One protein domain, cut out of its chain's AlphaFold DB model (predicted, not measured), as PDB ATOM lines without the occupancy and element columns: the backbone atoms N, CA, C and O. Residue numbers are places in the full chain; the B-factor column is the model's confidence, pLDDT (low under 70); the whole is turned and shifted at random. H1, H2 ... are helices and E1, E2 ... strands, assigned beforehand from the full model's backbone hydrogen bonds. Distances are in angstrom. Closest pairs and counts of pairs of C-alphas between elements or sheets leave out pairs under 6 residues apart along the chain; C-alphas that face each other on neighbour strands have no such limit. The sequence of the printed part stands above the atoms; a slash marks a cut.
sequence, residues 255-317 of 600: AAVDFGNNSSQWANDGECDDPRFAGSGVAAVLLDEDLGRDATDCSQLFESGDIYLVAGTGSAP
ATOM      1  N   ALA A 255    -442.397 310.178  55.324       33.44
ATOM      2  CA  ALA A 255    -443.693 309.637  55.645       33.44
ATOM      3  C   ALA A 255    -444.503 310.851  56.069       33.44
ATOM      4  O   ALA A 255    -444.275 311.370  57.160       33.44
ATOM      5  N   ALA A 256    -445.365 311.334  55.163       47.03
ATOM      6  CA  ALA A 256    -446.212 312.495  55.388       47.03
ATOM      7  C   ALA A 256    -446.786 312.371  56.797       47.03
ATOM      8  O   ALA A 256    -447.463 311.376  57.077       47.03
ATOM      9  N   VAL A 257    -446.387 313.303  57.672       56.28
ATOM     10  CA  VAL A 257    -446.448 313.121  59.127       56.28
ATOM     11  C   VAL A 257    -447.836 312.614  59.500       56.28
ATOM     12  O   VAL A 257    -448.840 313.259  59.200       56.28
ATOM     13  N   ASP A 258    -447.914 311.416  60.089       72.62
ATOM     14  CA  ASP A 258    -449.207 310.816  60.417       72.62
ATOM     15  C   ASP A 258    -449.771 311.487  61.670       72.62
ATOM     16  O   ASP A 258    -449.677 310.965  62.784       72.62
ATOM     17  N   PHE A 259    -450.356 312.669  61.473       79.44
ATOM     18  CA  PHE A 259    -451.107 313.426  62.471       79.44
ATOM     19  C   PHE A 259    -452.318 312.632  63.010       79.44
ATOM     20  O   PHE A 259    -452.849 312.942  64.073       79.44
ATOM     21  N   GLY A 260    -452.743 311.560  62.326       83.12
ATOM     22  CA  GLY A 260    -453.773 310.639  62.795       83.12
ATOM     23  C   GLY A 260    -455.201 311.098  62.488       83.12
ATOM     24  O   GLY A 260    -455.645 311.114  61.340       83.12
ATOM     25  N   ASN A 261    -455.997 311.364  63.524       76.75
ATOM     26  CA  ASN A 261    -457.407 311.770  63.403       76.75
ATOM     27  C   ASN A 261    -457.837 312.667  64.581       76.75
ATOM     28  O   ASN A 261    -457.032 312.903  65.460       76.75
ATOM     29  N   ASN A 262    -459.095 313.127  64.642       89.00
ATOM     30  CA  ASN A 262    -459.603 314.002  65.719       89.00
ATOM     31  C   ASN A 262    -460.549 313.235  66.671       89.00
ATOM     32  O   ASN A 262    -461.757 313.492  66.687       89.00
ATOM     33  N   SER A 263    -460.050 312.214  67.376       82.12
ATOM     34  CA  SER A 263    -460.881 311.367  68.260       82.12
ATOM     35  C   SER A 263    -460.674 311.594  69.760       82.12
ATOM     36  O   SER A 263    -461.348 310.915  70.543       82.12
ATOM     37  N   SER A 264    -459.769 312.485  70.182       82.44
ATOM     38  CA  SER A 264    -459.661 312.867  71.596       82.44
ATOM     39  C   SER A 264    -460.866 313.724  72.016       82.44
ATOM     40  O   SER A 264    -461.745 314.056  71.215       82.44
ATOM     41  N   GLN A 265    -460.959 314.030  73.311       88.44
ATOM     42  CA  GLN A 265    -461.957 314.982  73.821       88.44
ATOM     43  C   GLN A 265    -461.488 316.444  73.755       88.44
ATOM     44  O   GLN A 265    -462.297 317.330  74.030       88.44
ATOM     45  N   TRP A 266    -460.207 316.645  73.443       85.44
ATOM     46  CA  TRP A 266    -459.487 317.914  73.481       85.44
ATOM     47  C   TRP A 266    -459.263 318.478  72.064       85.44
ATOM     48  O   TRP A 266    -459.480 319.662  71.847       85.44
ATOM     49  N   ALA A 267    -459.099 317.602  71.066       88.56
ATOM     50  CA  ALA A 267    -458.855 317.957  69.672       88.56
ATOM     51  C   ALA A 267    -459.780 319.041  69.099       88.56
ATOM     52  O   ALA A 267    -461.014 318.925  69.175       88.56
ATOM     53  N   ASN A 268    -459.216 319.944  68.289       86.56
ATOM     54  CA  ASN A 268    -459.881 321.130  67.719       86.56
ATOM     55  C   ASN A 268    -460.187 322.214  68.776       86.56
ATOM     56  O   ASN A 268    -461.209 322.910  68.650       86.56
ATOM     57  N   ASP A 269    -459.363 322.340  69.821       87.12
ATOM     58  CA  ASP A 269    -459.432 323.438  70.794       87.12
ATOM     59  C   ASP A 269    -458.368 324.537  70.594       87.12
ATOM     60  O   ASP A 269    -458.570 325.657  71.082       87.12
ATOM     61  N   GLY A 270    -457.367 324.292  69.739       85.81
ATOM     62  CA  GLY A 270    -456.359 325.252  69.289       85.81
ATOM     63  C   GLY A 270    -454.940 325.004  69.806       85.81
ATOM     64  O   GLY A 270    -454.049 325.765  69.431       85.81
ATOM     65  N   GLU A 271    -454.731 323.976  70.629       91.56
ATOM     66  CA  GLU A 271    -453.418 323.462  71.041       91.56
ATOM     67  C   GLU A 271    -453.235 322.044  70.461       91.56
ATOM     68  O   GLU A 271    -454.217 321.376  70.164       91.56
ATOM     69  N   CYS A 272    -451.998 321.575  70.274       93.44
ATOM     70  CA  CYS A 272    -451.733 320.193  69.855       93.44
ATOM     71  C   CYS A 272    -451.614 319.268  71.077       93.44
ATOM     72  O   CYS A 272    -450.659 319.382  71.848       93.44
ATOM     73  N   ASP A 273    -452.554 318.330  71.236       90.38
ATOM     74  CA  ASP A 273    -452.588 317.367  72.359       90.38
ATOM     75  C   ASP A 273    -451.664 316.146  72.193       90.38
ATOM     76  O   ASP A 273    -451.546 315.309  73.095       90.38
ATOM     77  N   ASP A 274    -451.083 315.955  71.008       86.50
ATOM     78  CA  ASP A 274    -450.393 314.716  70.664       86.50
ATOM     79  C   ASP A 274    -448.985 314.667  71.295       86.50
ATOM     80  O   ASP A 274    -448.123 315.458  70.908       86.50
ATOM     81  N   PRO A 275    -448.689 313.710  72.203       77.00
ATOM     82  CA  PRO A 275    -447.396 313.614  72.891       77.00
ATOM     83  C   PRO A 275    -446.194 313.342  71.972       77.00
ATOM     84  O   PRO A 275    -445.062 313.300  72.449       77.00
ATOM     85  N   ARG A 276    -446.409 313.144  70.664       78.56
ATOM     86  CA  ARG A 276    -445.338 313.122  69.658       78.56
ATOM     87  C   ARG A 276    -444.832 314.506  69.274       78.56
ATOM     88  O   ARG A 276    -443.877 314.550  68.511       78.56
ATOM     89  N   PHE A 277    -445.437 315.604  69.726       80.56
ATOM     90  CA  PHE A 277    -445.051 316.959  69.327       80.56
ATOM     91  C   PHE A 277    -444.613 317.823  70.521       80.56
ATOM     92  O   PHE A 277    -445.067 317.627  71.646       80.56
ATOM     93  N   ALA A 278    -443.733 318.792  70.263       76.62
ATOM     94  CA  ALA A 278    -443.318 319.856  71.182       76.62
ATOM     95  C   ALA A 278    -443.308 321.206  70.452       76.62
ATOM     96  O   ALA A 278    -443.277 321.251  69.225       76.62
ATOM     97  N   GLY A 279    -443.346 322.308  71.199       77.62
ATOM     98  CA  GLY A 279    -443.335 323.666  70.650       77.62
ATOM     99  C   GLY A 279    -444.307 324.601  71.361       77.62
ATOM    100  O   GLY A 279    -444.923 324.238  72.363       77.62
ATOM    101  N   SER A 280    -444.444 325.820  70.843       73.00
ATOM    102  CA  SER A 280    -445.235 326.892  71.465       73.00
ATOM    103  C   SER A 280    -446.751 326.670  71.367       73.00
ATOM    104  O   SER A 280    -447.496 327.221  72.176       73.00
ATOM    105  N   GLY A 281    -447.194 325.859  70.400       80.00
ATOM    106  CA  GLY A 281    -448.591 325.462  70.204       80.00
ATOM    107  C   GLY A 281    -448.994 324.130  70.850       80.00
ATOM    108  O   GLY A 281    -450.104 323.667  70.614       80.00
ATOM    109  N   VAL A 282    -448.120 323.469  71.615       88.56
ATOM    110  CA  VAL A 282    -448.423 322.165  72.233       88.56
ATOM    111  C   VAL A 282    -449.146 322.331  73.568       88.56
ATOM    112  O   VAL A 282    -448.822 323.220  74.357       88.56
ATOM    113  N   ALA A 283    -450.120 321.455  73.830       88.19
ATOM    114  CA  ALA A 283    -450.930 321.491  75.037       88.19
ATOM    115  C   ALA A 283    -450.072 321.355  76.306       88.19
ATOM    116  O   ALA A 283    -449.208 320.483  76.421       88.19
ATOM    117  N   ALA A 284    -450.356 322.178  77.319       76.25
ATOM    118  CA  ALA A 284    -449.550 322.241  78.546       76.25
ATOM    119  C   ALA A 284    -449.575 320.956  79.411       76.25
ATOM    120  O   ALA A 284    -448.839 320.858  80.397       76.25
ATOM    121  N   VAL A 285    -450.440 319.985  79.091       77.94
ATOM    122  CA  VAL A 285    -450.501 318.658  79.722       77.94
ATOM    123  C   VAL A 285    -450.771 317.610  78.647       77.94
ATOM    124  O   VAL A 285    -451.902 317.466  78.194       77.94
ATOM    125  N   LEU A 286    -449.746 316.836  78.301       78.25
ATOM    126  CA  LEU A 286    -449.825 315.763  77.311       78.25
ATOM    127  C   LEU A 286    -450.198 314.423  77.956       78.25
ATOM    128  O   LEU A 286    -449.787 314.123  79.081       78.25
ATOM    129  N   LEU A 287    -450.973 313.606  77.238       74.69
ATOM    130  CA  LEU A 287    -451.432 312.286  77.683       74.69
ATOM    131  C   LEU A 287    -451.176 311.231  76.598       74.69
ATOM    132  O   LEU A 287    -451.597 311.399  75.456       74.69
ATOM    133  N   ASP A 288    -450.602 310.080  76.971       66.38
ATOM    134  CA  ASP A 288    -450.397 308.916  76.077       66.38
ATOM    135  C   ASP A 288    -451.681 308.469  75.351       66.38
ATOM    136  O   ASP A 288    -451.652 307.844  74.288       66.38
ATOM    137  N   GLU A 289    -452.840 308.752  75.946       78.00
ATOM    138  CA  GLU A 289    -454.141 308.422  75.384       78.00
ATOM    139  C   GLU A 289    -454.526 309.276  74.171       78.00
ATOM    140  O   GLU A 289    -455.382 308.825  73.409       78.00
ATOM    141  N   ASP A 290    -453.899 310.432  73.956       81.31
ATOM    142  CA  ASP A 290    -454.232 311.382  72.886       81.31
ATOM    143  C   ASP A 290    -453.262 311.317  71.680       81.31
ATOM    144  O   ASP A 290    -453.473 311.965  70.656       81.31
ATOM    145  N   LEU A 291    -452.307 310.377  71.726       84.25
ATOM    146  CA  LEU A 291    -451.425 309.949  70.628       84.25
ATOM    147  C   LEU A 291    -452.170 309.712  69.296       84.25
ATOM    148  O   LEU A 291    -452.929 308.742  69.154       84.25
ATOM    149  N   GLY A 292    -451.922 310.564  68.297       79.06
ATOM    150  CA  GLY A 292    -452.549 310.524  66.970       79.06
ATOM    151  C   GLY A 292    -454.045 310.842  66.967       79.06
ATOM    152  O   GLY A 292    -454.782 310.311  66.123       79.06
ATOM    153  N   ARG A 293    -454.529 311.618  67.948       84.75
ATOM    154  CA  ARG A 293    -455.965 311.894  68.152       84.75
ATOM    155  C   ARG A 293    -456.371 313.360  68.107       84.75
ATOM    156  O   ARG A 293    -457.568 313.616  68.281       84.75
ATOM    157  N   ASP A 294    -455.440 314.242  67.773       89.69
ATOM    158  CA  ASP A 294    -455.685 315.646  67.464       89.69
ATOM    159  C   ASP A 294    -455.005 316.081  66.147       89.69
ATOM    160  O   ASP A 294    -454.133 316.939  66.079       89.69
ATOM    161  N   ALA A 295    -455.389 315.443  65.042       87.75
ATOM    162  CA  ALA A 295    -454.688 315.661  63.778       87.75
ATOM    163  C   ALA A 295    -454.776 317.090  63.224       87.75
ATOM    164  O   ALA A 295    -453.908 317.492  62.462       87.75
ATOM    165  N   THR A 296    -455.856 317.818  63.514       88.19
ATOM    166  CA  THR A 296    -456.159 319.090  62.835       88.19
ATOM    167  C   THR A 296    -455.420 320.276  63.426       88.19
ATOM    168  O   THR A 296    -454.993 321.132  62.652       88.19
ATOM    169  N   ASP A 297    -455.244 320.334  64.744       89.69
ATOM    170  CA  ASP A 297    -454.497 321.431  65.356       89.69
ATOM    171  C   ASP A 297    -452.996 321.132  65.248       89.69
ATOM    172  O   ASP A 297    -452.255 321.971  64.735       89.69
ATOM    173  N   CYS A 298    -452.571 319.889  65.520       89.69
ATOM    174  CA  CYS A 298    -451.191 319.457  65.283       89.69
ATOM    175  C   CYS A 298    -450.724 319.650  63.824       89.69
ATOM    176  O   CYS A 298    -449.599 320.097  63.618       89.69
ATOM    177  N   SER A 299    -451.547 319.375  62.797       87.88
ATOM    178  CA  SER A 299    -451.114 319.612  61.406       87.88
ATOM    179  C   SER A 299    -450.984 321.096  61.071       87.88
ATOM    180  O   SER A 299    -450.035 321.483  60.403       87.88
ATOM    181  N   GLN A 300    -451.913 321.938  61.540       84.12
ATOM    182  CA  GLN A 300    -451.870 323.383  61.283       84.12
ATOM    183  C   GLN A 300    -450.687 324.055  61.986       84.12
ATOM    184  O   GLN A 300    -450.028 324.894  61.382       84.12
ATOM    185  N   LEU A 301    -450.419 323.671  63.235       73.69
ATOM    186  CA  LEU A 301    -449.317 324.208  64.035       73.69
ATOM    187  C   LEU A 301    -447.945 323.705  63.554       73.69
ATOM    188  O   LEU A 301    -446.943 324.399  63.699       73.69
ATOM    189  N   PHE A 302    -447.889 322.507  62.965       72.50
ATOM    190  CA  PHE A 302    -446.679 321.989  62.324       72.50
ATOM    191  C   PHE A 302    -446.427 322.690  60.978       72.50
ATOM    192  O   PHE A 302    -445.303 323.090  60.695       72.50
ATOM    193  N   GLU A 303    -447.473 322.923  60.175       71.56
ATOM    194  CA  GLU A 303    -447.389 323.709  58.931       71.56
ATOM    195  C   GLU A 303    -447.005 325.184  59.166       71.56
ATOM    196  O   GLU A 303    -446.422 325.803  58.275       71.56
ATOM    197  N   SER A 304    -447.304 325.762  60.337       59.84
ATOM    198  CA  SER A 304    -446.859 327.114  60.717       59.84
ATOM    199  C   SER A 304    -445.478 327.165  61.380       59.84
ATOM    200  O   SER A 304    -444.954 328.263  61.570       59.84
ATOM    201  N   GLY A 305    -444.880 326.015  61.717       63.97
ATOM    202  CA  GLY A 305    -443.610 325.929  62.446       63.97
ATOM    203  C   GLY A 305    -443.709 326.251  63.944       63.97
ATOM    204  O   GLY A 305    -442.682 326.396  64.603       63.97
ATOM    205  N   ASP A 306    -444.920 326.357  64.502       63.28
ATOM    206  CA  ASP A 306    -445.138 326.595  65.936       63.28
ATOM    207  C   ASP A 306    -444.870 325.334  66.782       63.28
ATOM    208  O   ASP A 306    -444.620 325.435  67.989       63.28
ATOM    209  N   ILE A 307    -444.922 324.144  66.162       68.44
ATOM    210  CA  ILE A 307    -444.611 322.846  66.780       68.44
ATOM    211  C   ILE A 307    -443.811 321.927  65.842       68.44
ATOM    212  O   ILE A 307    -443.895 322.031  64.621       68.44
ATOM    213  N   TYR A 308    -443.090 320.970  66.422       65.69
ATOM    214  CA  TYR A 308    -442.252 319.972  65.750       65.69
ATOM    215  C   TYR A 308    -442.406 318.593  66.416       65.69
ATOM    216  O   TYR A 308    -442.938 318.488  67.520       65.69
ATOM    217  N   LEU A 309    -441.962 317.516  65.756       62.62
ATOM    218  CA  LEU A 309    -442.016 316.158  66.315       62.62
ATOM    219  C   LEU A 309    -440.897 315.916  67.346       62.62
ATOM    220  O   LEU A 309    -439.726 316.156  67.070       62.62
ATOM    221  N   VAL A 310    -441.249 315.349  68.499       53.03
ATOM    222  CA  VAL A 310    -440.327 314.823  69.515       53.03
ATOM    223  C   VAL A 310    -440.023 313.360  69.200       53.03
ATOM    224  O   VAL A 310    -440.934 312.547  69.025       53.03
ATOM    225  N   ALA A 311    -438.740 313.001  69.156       43.38
ATOM    226  CA  ALA A 311    -438.273 311.667  68.775       43.38
ATOM    227  C   ALA A 311    -438.594 310.577  69.827       43.38
ATOM    228  O   ALA A 311    -437.746 310.141  70.604       43.38
ATOM    229  N   GLY A 312    -439.840 310.095  69.833       37.66
ATOM    230  CA  GLY A 312    -440.322 309.014  70.694       37.66
ATOM    231  C   GLY A 312    -440.279 307.630  70.033       37.66
ATOM    232  O   GLY A 312    -441.283 307.160  69.507       37.66
ATOM    233  N   THR A 313    -439.150 306.927  70.156       36.28
ATOM    234  CA  THR A 313    -438.942 305.505  69.777       36.28
ATOM    235  C   THR A 313    -439.045 305.136  68.284       36.28
ATOM    236  O   THR A 313    -440.073 304.661  67.808       36.28
ATOM    237  N   GLY A 314    -437.904 305.171  67.587       33.53
ATOM    238  CA  GLY A 314    -437.694 304.446  66.326       33.53
ATOM    239  C   GLY A 314    -437.131 305.315  65.209       33.53
ATOM    240  O   GLY A 314    -437.893 306.026  64.566       33.53
ATOM    241  N   SER A 315    -435.825 305.160  64.958       32.06
ATOM    242  CA  SER A 315    -435.000 305.965  64.042       32.06
ATOM    243  C   SER A 315    -434.826 307.417  64.498       32.06
ATOM    244  O   SER A 315    -435.800 308.123  64.747       32.06
ATOM    245  N   ALA A 316    -433.573 307.849  64.642       31.59
ATOM    246  CA  ALA A 316    -433.258 309.240  64.942       31.59
ATOM    247  C   ALA A 316    -433.682 310.122  63.751       31.59
ATOM    248  O   ALA A 316    -433.376 309.755  62.613       31.59
ATOM    249  N   PRO A 317    -434.405 311.233  63.975       32.56
ATOM    250  CA  PRO A 317    -434.561 312.256  62.959       32.56
ATOM    251  C   PRO A 317    -433.258 313.046  62.814       32.56
ATOM    252  O   PRO A 317    -432.422 313.068  63.717       32.56
TER     253      PRO A 317
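AT A GLANCE: This is residues 255 to 317 of the 600 residues of an uncharacterized protein of hydrothermal vent metagenome (UniProt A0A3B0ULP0). What is the main picture? There is little regular structure: a compact body mostly of loops, with a small antiparallel two-strand sheet, E1 - E2, and one short helix, H1, close to it. What are its parts and size? The printed part has 63 residues, 15 in named elements, ordered E1, H1, E2, class mixed; the radius of gyration of the C-alphas is 10.5 A, the spans 30 by 24 by 21 A.

HOW THE PARTS SIT: How do the strands pair? E1, residues 277 to 279, and E2, residues 307 to 309, are antiparallel, with N 278 and O 308 within hydrogen-bond range at 2.9 A. Where is the helix? The closest C-alphas of H1, residues 295 to 303, and E2 are those of Leu 301 and Ile 307, 5.6 A apart. In H1 every O i to N i+4 pair is within hydrogen-bond range.

IN THESE COORDINATES: Where does E1 begin? C-alpha 277 is at (-445.051, 316.959, 69.327); E1 spans 7.0 A. Where does E2 end? C-alpha 309 is at (-442.016, 316.158, 66.315); E2 spans 7.2 A, H1 11.9 A.

THE WHOLE: Which link is long? E1 to H1, 15 residues; the printed part has no cut. Where is pLDDT under 70? It is so at residues 255 to 257, 288 and 304 to 317.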